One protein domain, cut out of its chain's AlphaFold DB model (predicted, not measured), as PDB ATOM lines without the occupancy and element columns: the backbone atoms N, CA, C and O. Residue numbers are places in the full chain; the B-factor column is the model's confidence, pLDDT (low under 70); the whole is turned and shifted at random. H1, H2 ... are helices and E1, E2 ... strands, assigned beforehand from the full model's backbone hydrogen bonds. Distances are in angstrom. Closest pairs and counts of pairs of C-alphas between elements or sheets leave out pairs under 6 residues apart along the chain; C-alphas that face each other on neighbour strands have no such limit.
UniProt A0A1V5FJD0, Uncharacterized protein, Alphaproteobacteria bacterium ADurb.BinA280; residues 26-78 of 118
ATOM      1  N   CYS A  26     -65.358 485.228   6.431       91.06
ATOM      2  CA  CYS A  26     -65.724 484.867   5.062       91.06
ATOM      3  C   CYS A  26     -66.831 485.806   4.555       91.06
ATOM      4  O   CYS A  26     -68.001 485.435   4.463       91.06
ATOM      5  N   THR A  27     -66.463 487.068   4.339       93.62
ATOM      6  CA  THR A  27     -67.352 488.183   3.976       93.62
ATOM      7  C   THR A  27     -67.274 488.561   2.507       93.62
ATOM      8  O   THR A  27     -68.013 489.443   2.063       93.62
ATOM      9  N   ASP A  28     -66.386 487.919   1.755       95.19
ATOM     10  CA  ASP A  28     -66.069 488.315   0.395       95.19
ATOM     11  C   ASP A  28     -66.848 487.481  -0.613       95.19
ATOM     12  O   ASP A  28     -67.110 486.290  -0.423       95.19
ATOM     13  N   ALA A  29     -67.211 488.132  -1.715       94.62
ATOM     14  CA  ALA A  29     -67.822 487.483  -2.857       94.62
ATOM     15  C   ALA A  29     -67.275 488.065  -4.157       94.62
ATOM     16  O   ALA A  29     -67.288 489.285  -4.354       94.62
ATOM     17  N   TRP A  30     -66.837 487.196  -5.064       92.19
ATOM     18  CA  TRP A  30     -66.245 487.586  -6.341       92.19
ATOM     19  C   TRP A  30     -66.690 486.662  -7.473       92.19
ATOM     20  O   TRP A  30     -67.293 485.612  -7.251       92.19
ATOM     21  N   LEU A  31     -66.434 487.100  -8.704       89.81
ATOM     22  CA  LEU A  31     -66.574 486.262  -9.886       89.81
ATOM     23  C   LEU A  31     -65.195 485.691 -10.209       89.81
ATOM     24  O   LEU A  31     -64.280 486.447 -10.529       89.81
ATOM     25  N   ASP A  32     -65.049 484.379 -10.093       86.62
ATOM     26  CA  ASP A  32     -63.871 483.659 -10.547       86.62
ATOM     27  C   ASP A  32     -64.018 483.367 -12.042       86.62
ATOM     28  O   ASP A  32     -64.982 482.735 -12.471       86.62
ATOM     29  N   THR A  33     -63.091 483.884 -12.841       84.62
ATOM     30  CA  THR A  33     -63.045 483.700 -14.298       84.62
ATOM     31  C   THR A  33     -61.743 483.031 -14.735       84.62
ATOM     32  O   THR A  33     -61.310 483.233 -15.867       84.62
ATOM     33  N   SER A  34     -61.055 482.347 -13.815       82.19
ATOM     34  CA  SER A  34     -59.785 481.670 -14.096       82.19
ATOM     35  C   SER A  34     -59.960 480.416 -14.957       82.19
ATOM     36  O   SER A  34     -59.077 480.096 -15.749       82.19
ATOM     37  N   GLU A  35     -61.114 479.762 -14.839       79.38
ATOM     38  CA  GLU A  35     -61.514 478.589 -15.616       79.38
ATOM     39  C   GLU A  35     -62.345 478.967 -16.856       79.38
ATOM     40  O   GLU A  35     -62.810 480.102 -17.003       79.38
ATOM     41  N   ASP A  36     -62.582 477.986 -17.737       76.06
ATOM     42  CA  ASP A  36     -63.379 478.146 -18.969       76.06
ATOM     43  C   ASP A  36     -64.801 478.684 -18.706       76.06
ATOM     44  O   ASP A  36     -65.380 479.379 -19.549       76.06
ATOM     45  N   TYR A  37     -65.354 478.389 -17.527       74.56
ATOM     46  CA  TYR A  37     -66.661 478.857 -17.073       74.56
ATOM     47  C   TYR A  37     -66.511 479.707 -15.817       74.56
ATOM     48  O   TYR A  37     -65.852 479.320 -14.853       74.56
ATOM     49  N   SER A  38     -67.142 480.884 -15.819       80.31
ATOM     50  CA  SER A  38     -67.082 481.781 -14.669       80.31
ATOM     51  C   SER A  38     -67.944 481.270 -13.517       80.31
ATOM     52  O   SER A  38     -69.133 481.008 -13.698       80.31
ATOM     53  N   ALA A  39     -67.385 481.237 -12.313       85.31
ATOM     54  CA  ALA A  39     -68.056 480.804 -11.097       85.31
ATOM     55  C   ALA A  39     -68.227 481.970 -10.117       85.31
ATOM     56  O   ALA A  39     -67.325 482.782  -9.929       85.31
ATOM     57  N   ALA A  40     -69.387 482.074  -9.472       89.75
ATOM     58  CA  ALA A  40     -69.572 483.037  -8.393       89.75
ATOM     59  C   ALA A  40     -69.115 482.396  -7.082       89.75
ATOM     60  O   ALA A  40     -69.527 481.288  -6.755       89.75
ATOM     61  N   VAL A  41     -68.266 483.079  -6.326       92.31
ATOM     62  CA  VAL A  41     -67.582 482.490  -5.171       92.31
ATOM     63  C   VAL A  41     -67.854 483.304  -3.917       92.31
ATOM     64  O   VAL A  41     -67.949 484.528  -3.977       92.31
ATOM     65  N   VAL A  42     -67.983 482.608  -2.789       94.38
ATOM     66  CA  VAL A  42     -67.996 483.156  -1.429       94.38
ATOM     67  C   VAL A  42     -66.743 482.683  -0.713       94.38
ATOM     68  O   VAL A  42     -66.404 481.499  -0.779       94.38
ATOM     69  N   GLY A  43     -66.075 483.576   0.006       94.06
ATOM     70  CA  GLY A  43     -64.880 483.216   0.750       94.06
ATOM     71  C   GLY A  43     -64.248 484.395   1.463       94.06
ATOM     72  O   GLY A  43     -64.945 485.283   1.954       94.06
ATOM     73  N   HIS A  44     -62.922 484.371   1.526       94.19
ATOM     74  CA  HIS A  44     -62.118 485.418   2.137       94.19
ATOM     75  C   HIS A  44     -61.028 485.880   1.171       94.19
ATOM     76  O   HIS A  44     -60.368 485.045   0.552       94.19
ATOM     77  N   ILE A  45     -60.839 487.190   1.056       93.06
ATOM     78  CA  ILE A  45     -59.689 487.795   0.385       93.06
ATOM     79  C   ILE A  45     -58.816 488.435   1.469       93.06
ATOM     80  O   ILE A  45     -59.297 489.279   2.226       93.06
ATOM     81  N   ASP A  46     -57.558 488.002   1.575       92.62
ATOM     82  CA  ASP A  46     -56.626 488.550   2.569       92.62
ATOM     83  C   ASP A  46     -56.064 489.927   2.158       92.62
ATOM     84  O   ASP A  46     -56.354 490.457   1.083       92.62
ATOM     85  N   GLU A  47     -55.260 490.532   3.036       92.38
ATOM     86  CA  GLU A  47     -54.659 491.858   2.816       92.38
ATOM     87  C   GLU A  47     -53.700 491.899   1.612       92.38
ATOM     88  O   GLU A  47     -53.500 492.963   1.022       92.38
ATOM     89  N   ASP A  48     -53.155 490.745   1.222       94.06
ATOM     90  CA  ASP A  48     -52.261 490.582   0.075       94.06
ATOM     91  C   ASP A  48     -53.034 490.309  -1.232       94.06
ATOM     92  O   ASP A  48     -52.443 490.233  -2.312       94.06
ATOM     93  N   GLY A  49     -54.365 490.193  -1.160       90.69
ATOM     94  CA  GLY A  49     -55.239 489.920  -2.297       90.69
ATOM     95  C   GLY A  49     -55.342 488.441  -2.669       90.69
ATOM     96  O   GLY A  49     -55.874 488.127  -3.738       90.69
ATOM     97  N   ASN A  50     -54.864 487.522  -1.825       93.00
ATOM     98  CA  ASN A  50     -55.049 486.093  -2.055       93.00
ATOM     99  C   ASN A  50     -56.501 485.708  -1.762       93.00
ATOM    100  O   ASN A  50     -57.048 486.037  -0.709       93.00
ATOM    101  N   ALA A  51     -57.117 484.986  -2.696       92.94
ATOM    102  CA  ALA A  51     -58.503 484.551  -2.595       92.94
ATOM    103  C   ALA A  51     -58.597 483.112  -2.066       92.94
ATOM    104  O   ALA A  51     -58.036 482.183  -2.651       92.94
ATOM    105  N   TYR A  52     -59.355 482.923  -0.988       92.25
ATOM    106  CA  TYR A  52     -59.604 481.632  -0.346       92.25
ATOM    107  C   TYR A  52     -61.093 481.273  -0.481       92.25
ATOM    108  O   TYR A  52     -61.922 481.788   0.280       92.25
ATOM    109  N   PRO A  53     -61.471 480.432  -1.463       92.19
ATOM    110  CA  PRO A  53     -62.859 480.045  -1.692       92.19
ATOM    111  C   PRO A  53     -63.383 479.145  -0.567       92.19
ATOM    112  O   PRO A  53     -62.711 478.213  -0.130       92.19
ATOM    113  N   VAL A  54     -64.616 479.402  -0.131       91.31
ATOM    114  CA  VAL A  54     -65.340 478.602   0.874       91.31
ATOM    115  C   VAL A  54     -66.562 477.929   0.257       91.31
ATOM    116  O   VAL A  54     -66.809 476.752   0.510       91.31
ATOM    117  N   THR A  55     -67.287 478.649  -0.602       90.19
ATOM    118  CA  THR A  55     -68.436 478.121  -1.344       90.19
ATOM    119  C   THR A  55     -68.375 478.598  -2.787       90.19
ATOM    120  O   THR A  55     -68.191 479.786  -3.043       90.19
ATOM    121  N   VAL A  56     -68.586 477.680  -3.730       89.81
ATOM    122  CA  VAL A  56     -68.698 477.985  -5.160       89.81
ATOM    123  C   VAL A  56     -70.151 477.818  -5.585       89.81
ATOM    124  O   VAL A  56     -70.775 476.791  -5.321       89.81
ATOM    125  N   ILE A  57     -70.695 478.845  -6.223       86.38
ATOM    126  CA  ILE A  57     -72.053 478.879  -6.754       86.38
ATOM    127  C   ILE A  57     -71.958 478.646  -8.252       86.38
ATOM    128  O   ILE A  57     -71.405 479.463  -8.992       86.38
ATOM    129  N   ASP A  58     -72.527 477.521  -8.674       78.00
ATOM    130  CA  ASP A  58     -72.624 477.148 -10.075       78.00
ATOM    131  C   ASP A  58     -73.464 478.185 -10.845       78.00
ATOM    132  O   ASP A  58     -74.629 478.453 -10.527       78.00
ATOM    133  N   CYS A  59     -72.838 478.806 -11.842       72.31
ATOM    134  CA  CYS A  59     -73.448 479.802 -12.717       72.31
ATOM    135  C   CYS A  59     -74.148 479.189 -13.934       72.31
ATOM    136  O   CYS A  59     -74.999 479.845 -14.540       72.31
ATOM    137  N   ASP A  60     -73.813 477.956 -14.303       68.38
ATOM    138  CA  ASP A  60     -74.190 477.386 -15.594       68.38
ATOM    139  C   ASP A  60     -75.607 476.817 -15.575       68.38
ATOM    140  O   ASP A  60     -76.342 476.926 -16.557       68.38
ATOM    141  N   GLN A  61     -76.026 476.252 -14.442       63.84
ATOM    142  CA  GLN A  61     -77.315 475.564 -14.336       63.84
ATOM    143  C   GLN A  61     -78.510 476.507 -14.121       63.84
ATOM    144  O   GLN A  61     -79.639 476.135 -14.445       63.84
ATOM    145  N   TYR A  62     -78.294 477.714 -13.578       59.22
ATOM    146  CA  TYR A  62     -79.399 478.493 -13.000       59.22
ATOM    147  C   TYR A  62     -79.559 479.939 -13.472       59.22
ATOM    148  O   TYR A  62     -80.659 480.444 -13.278       59.22
ATOM    149  N   CYS A  63     -78.555 480.590 -14.083       52.97
ATOM    150  CA  CYS A  63     -78.664 481.810 -14.913       52.97
ATOM    151  C   CYS A  63     -77.269 482.420 -15.137       52.97
ATOM    152  O   CYS A  63     -76.478 482.512 -14.205       52.97
ATOM    153  N   ARG A  64     -77.022 482.923 -16.360       59.59
ATOM    154  CA  ARG A  64     -75.848 483.713 -16.808       59.59
ATOM    155  C   ARG A  64     -75.184 484.451 -15.629       59.59
ATOM    156  O   ARG A  64     -75.856 485.272 -15.009       59.59
ATOM    157  N   GLY A  65     -73.897 484.200 -15.356       59.12
ATOM    158  CA  GLY A  65     -73.187 484.455 -14.079       59.12
ATOM    159  C   GLY A  65     -73.334 485.806 -13.343       59.12
ATOM    160  O   GLY A  65     -72.886 485.932 -12.206       59.12
ATOM    161  N   ALA A  66     -74.010 486.806 -13.913       63.22
ATOM    162  CA  ALA A  66     -74.404 488.036 -13.228       63.22
ATOM    163  C   ALA A  66     -75.430 487.824 -12.090       63.22
ATOM    164  O   ALA A  66     -75.411 488.588 -11.123       63.22
ATOM    165  N   ASP A  67     -76.312 486.819 -12.170       73.88
ATOM    166  CA  ASP A  67     -77.274 486.535 -11.088       73.88
ATOM    167  C   ASP A  67     -76.653 485.710  -9.953       73.88
ATOM    168  O   ASP A  67     -76.899 485.999  -8.780       73.88
ATOM    169  N   SER A  68     -75.750 484.780 -10.268       81.44
ATOM    170  CA  SER A  68     -75.032 483.990  -9.260       81.44
ATOM    171  C   SER A  68     -74.126 484.841  -8.369       81.44
ATOM    172  O   SER A  68     -74.027 484.580  -7.171       81.44
ATOM    173  N   LEU A  69     -73.539 485.928  -8.889       87.94
ATOM    174  CA  LEU A  69     -72.761 486.857  -8.057       87.94
ATOM    175  C   LEU A  69     -73.629 487.577  -7.011       87.94
ATOM    176  O   LEU A  69     -73.160 487.862  -5.910       87.94
ATOM    177  N   LYS A  70     -74.900 487.869  -7.317       89.12
ATOM    178  CA  LYS A  70     -75.823 488.448  -6.323       89.12
ATOM    179  C   LYS A  70     -76.076 487.457  -5.188       89.12
ATOM    180  O   LYS A  70     -76.100 487.859  -4.027       89.12
ATOM    181  N   LEU A  71     -76.211 486.175  -5.523       88.38
ATOM    182  CA  LEU A  71     -76.385 485.107  -4.544       88.38
ATOM    183  C   LEU A  71     -75.126 484.908  -3.687       88.38
ATOM    184  O   LEU A  71     -75.238 484.802  -2.468       88.38
ATOM    185  N   ALA A  72     -73.935 484.958  -4.291       91.31
ATOM    186  CA  ALA A  72     -72.669 484.921  -3.554       91.31
ATOM    187  C   ALA A  72     -72.588 486.058  -2.530       91.31
ATOM    188  O   ALA A  72     -72.351 485.827  -1.347       91.31
ATOM    189  N   LYS A  73     -72.886 487.289  -2.962       93.31
ATOM    190  CA  LYS A  73     -72.906 488.464  -2.080       93.31
ATOM    191  C   LYS A  73     -73.891 488.314  -0.924       93.31
ATOM    192  O   LYS A  73     -73.586 488.735   0.187       93.31
ATOM    193  N   PHE A  74     -75.055 487.716  -1.170       94.38
ATOM    194  CA  PHE A  74     -76.021 487.437  -0.113       94.38
ATOM    195  C   PHE A  74     -75.455 486.465   0.929       94.38
ATOM    196  O   PHE A  74     -75.483 486.779   2.116       94.38
ATOM    197  N   TYR A  75     -74.900 485.326   0.507       92.88
ATOM    198  CA  TYR A  75     -74.339 484.345   1.441       92.88
ATOM    199  C   TYR A  75     -73.122 484.873   2.204       92.88
ATOM    200  O   TYR A  75     -72.998 484.608   3.397       92.88
ATOM    201  N   ALA A  76     -72.275 485.674   1.556       94.88
ATOM    202  CA  ALA A  76     -71.155 486.350   2.204       94.88
ATOM    203  C   ALA A  76     -71.622 487.346   3.285       94.88
ATOM    204  O   ALA A  76     -71.047 487.423   4.370       94.88
ATOM    205  N   ALA A  77     -72.708 488.084   3.025       95.06
ATOM    206  CA  ALA A  77     -73.307 488.992   4.004       95.06
ATOM    207  C   ALA A  77     -74.028 488.246   5.141       95.06
ATOM    208  O   ALA A  77     -74.022 488.701   6.285       95.06
ATOM    209  N   ALA A  78     -74.629 487.093   4.842       94.56
ATOM    210  CA  ALA A  78     -75.324 486.223   5.789       94.56
ATOM    211  C   ALA A  78     -74.376 485.269   6.544       94.56
ATOM    212  O   ALA A  78     -74.774 484.173   6.938       94.56
TER     213      ALA A  78
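This is residues 26 to 78 of the 118 residues of an uncharacterized protein of Alphaproteobacteria bacterium ADurb.BinA280 (UniProt A0A1V5FJD0). A strongly twisted sheet of three strands has one helix, H1, packed along one face, while its other face is bare. The printed part has 53 residues, with E1, E2, E3 and H1 in that order; the sheet, E1 - E2 - E3, is antiparallel and a meander, each strand the neighbour of the one before. The class is mixed; the whole is compact, with a radius of gyration of the C-alphas of 10.5 A and spans of 31 by 26 by 14 A.

E1, residues 28 to 32, begins at C-alpha (-66.069, 488.315, 0.395) and measures 12.1 A. E2, residues 39 to 45, measures 15.8 A and E3, residues 51 to 57, 15.3 A. H1, residues 66 to 77, measures 17.3 A and ends at C-alpha (-73.307, 488.992, 4.004).

E1 and E2 form a hairpin, with N 30 and O 41 3.1 A apart. E2 and E3 form another, with N 42 and O 55 2.8 A apart. H1 is on the sheet at a height of 8.0 A, along the strands, at 25 degrees to E2 on the local plane. Its closest C-alphas to E2 are those of Leu 69 and Ala 40, 5.0 A apart. In H1, 7 of 8 O i to N i+4 pairs are within hydrogen-bond range.

The C-alphas farthest apart, of Glu 47 and Gln 61, are 32.8 A apart. The printed part has no cut and no long link. Residues 60 to 66 have pLDDT under 70.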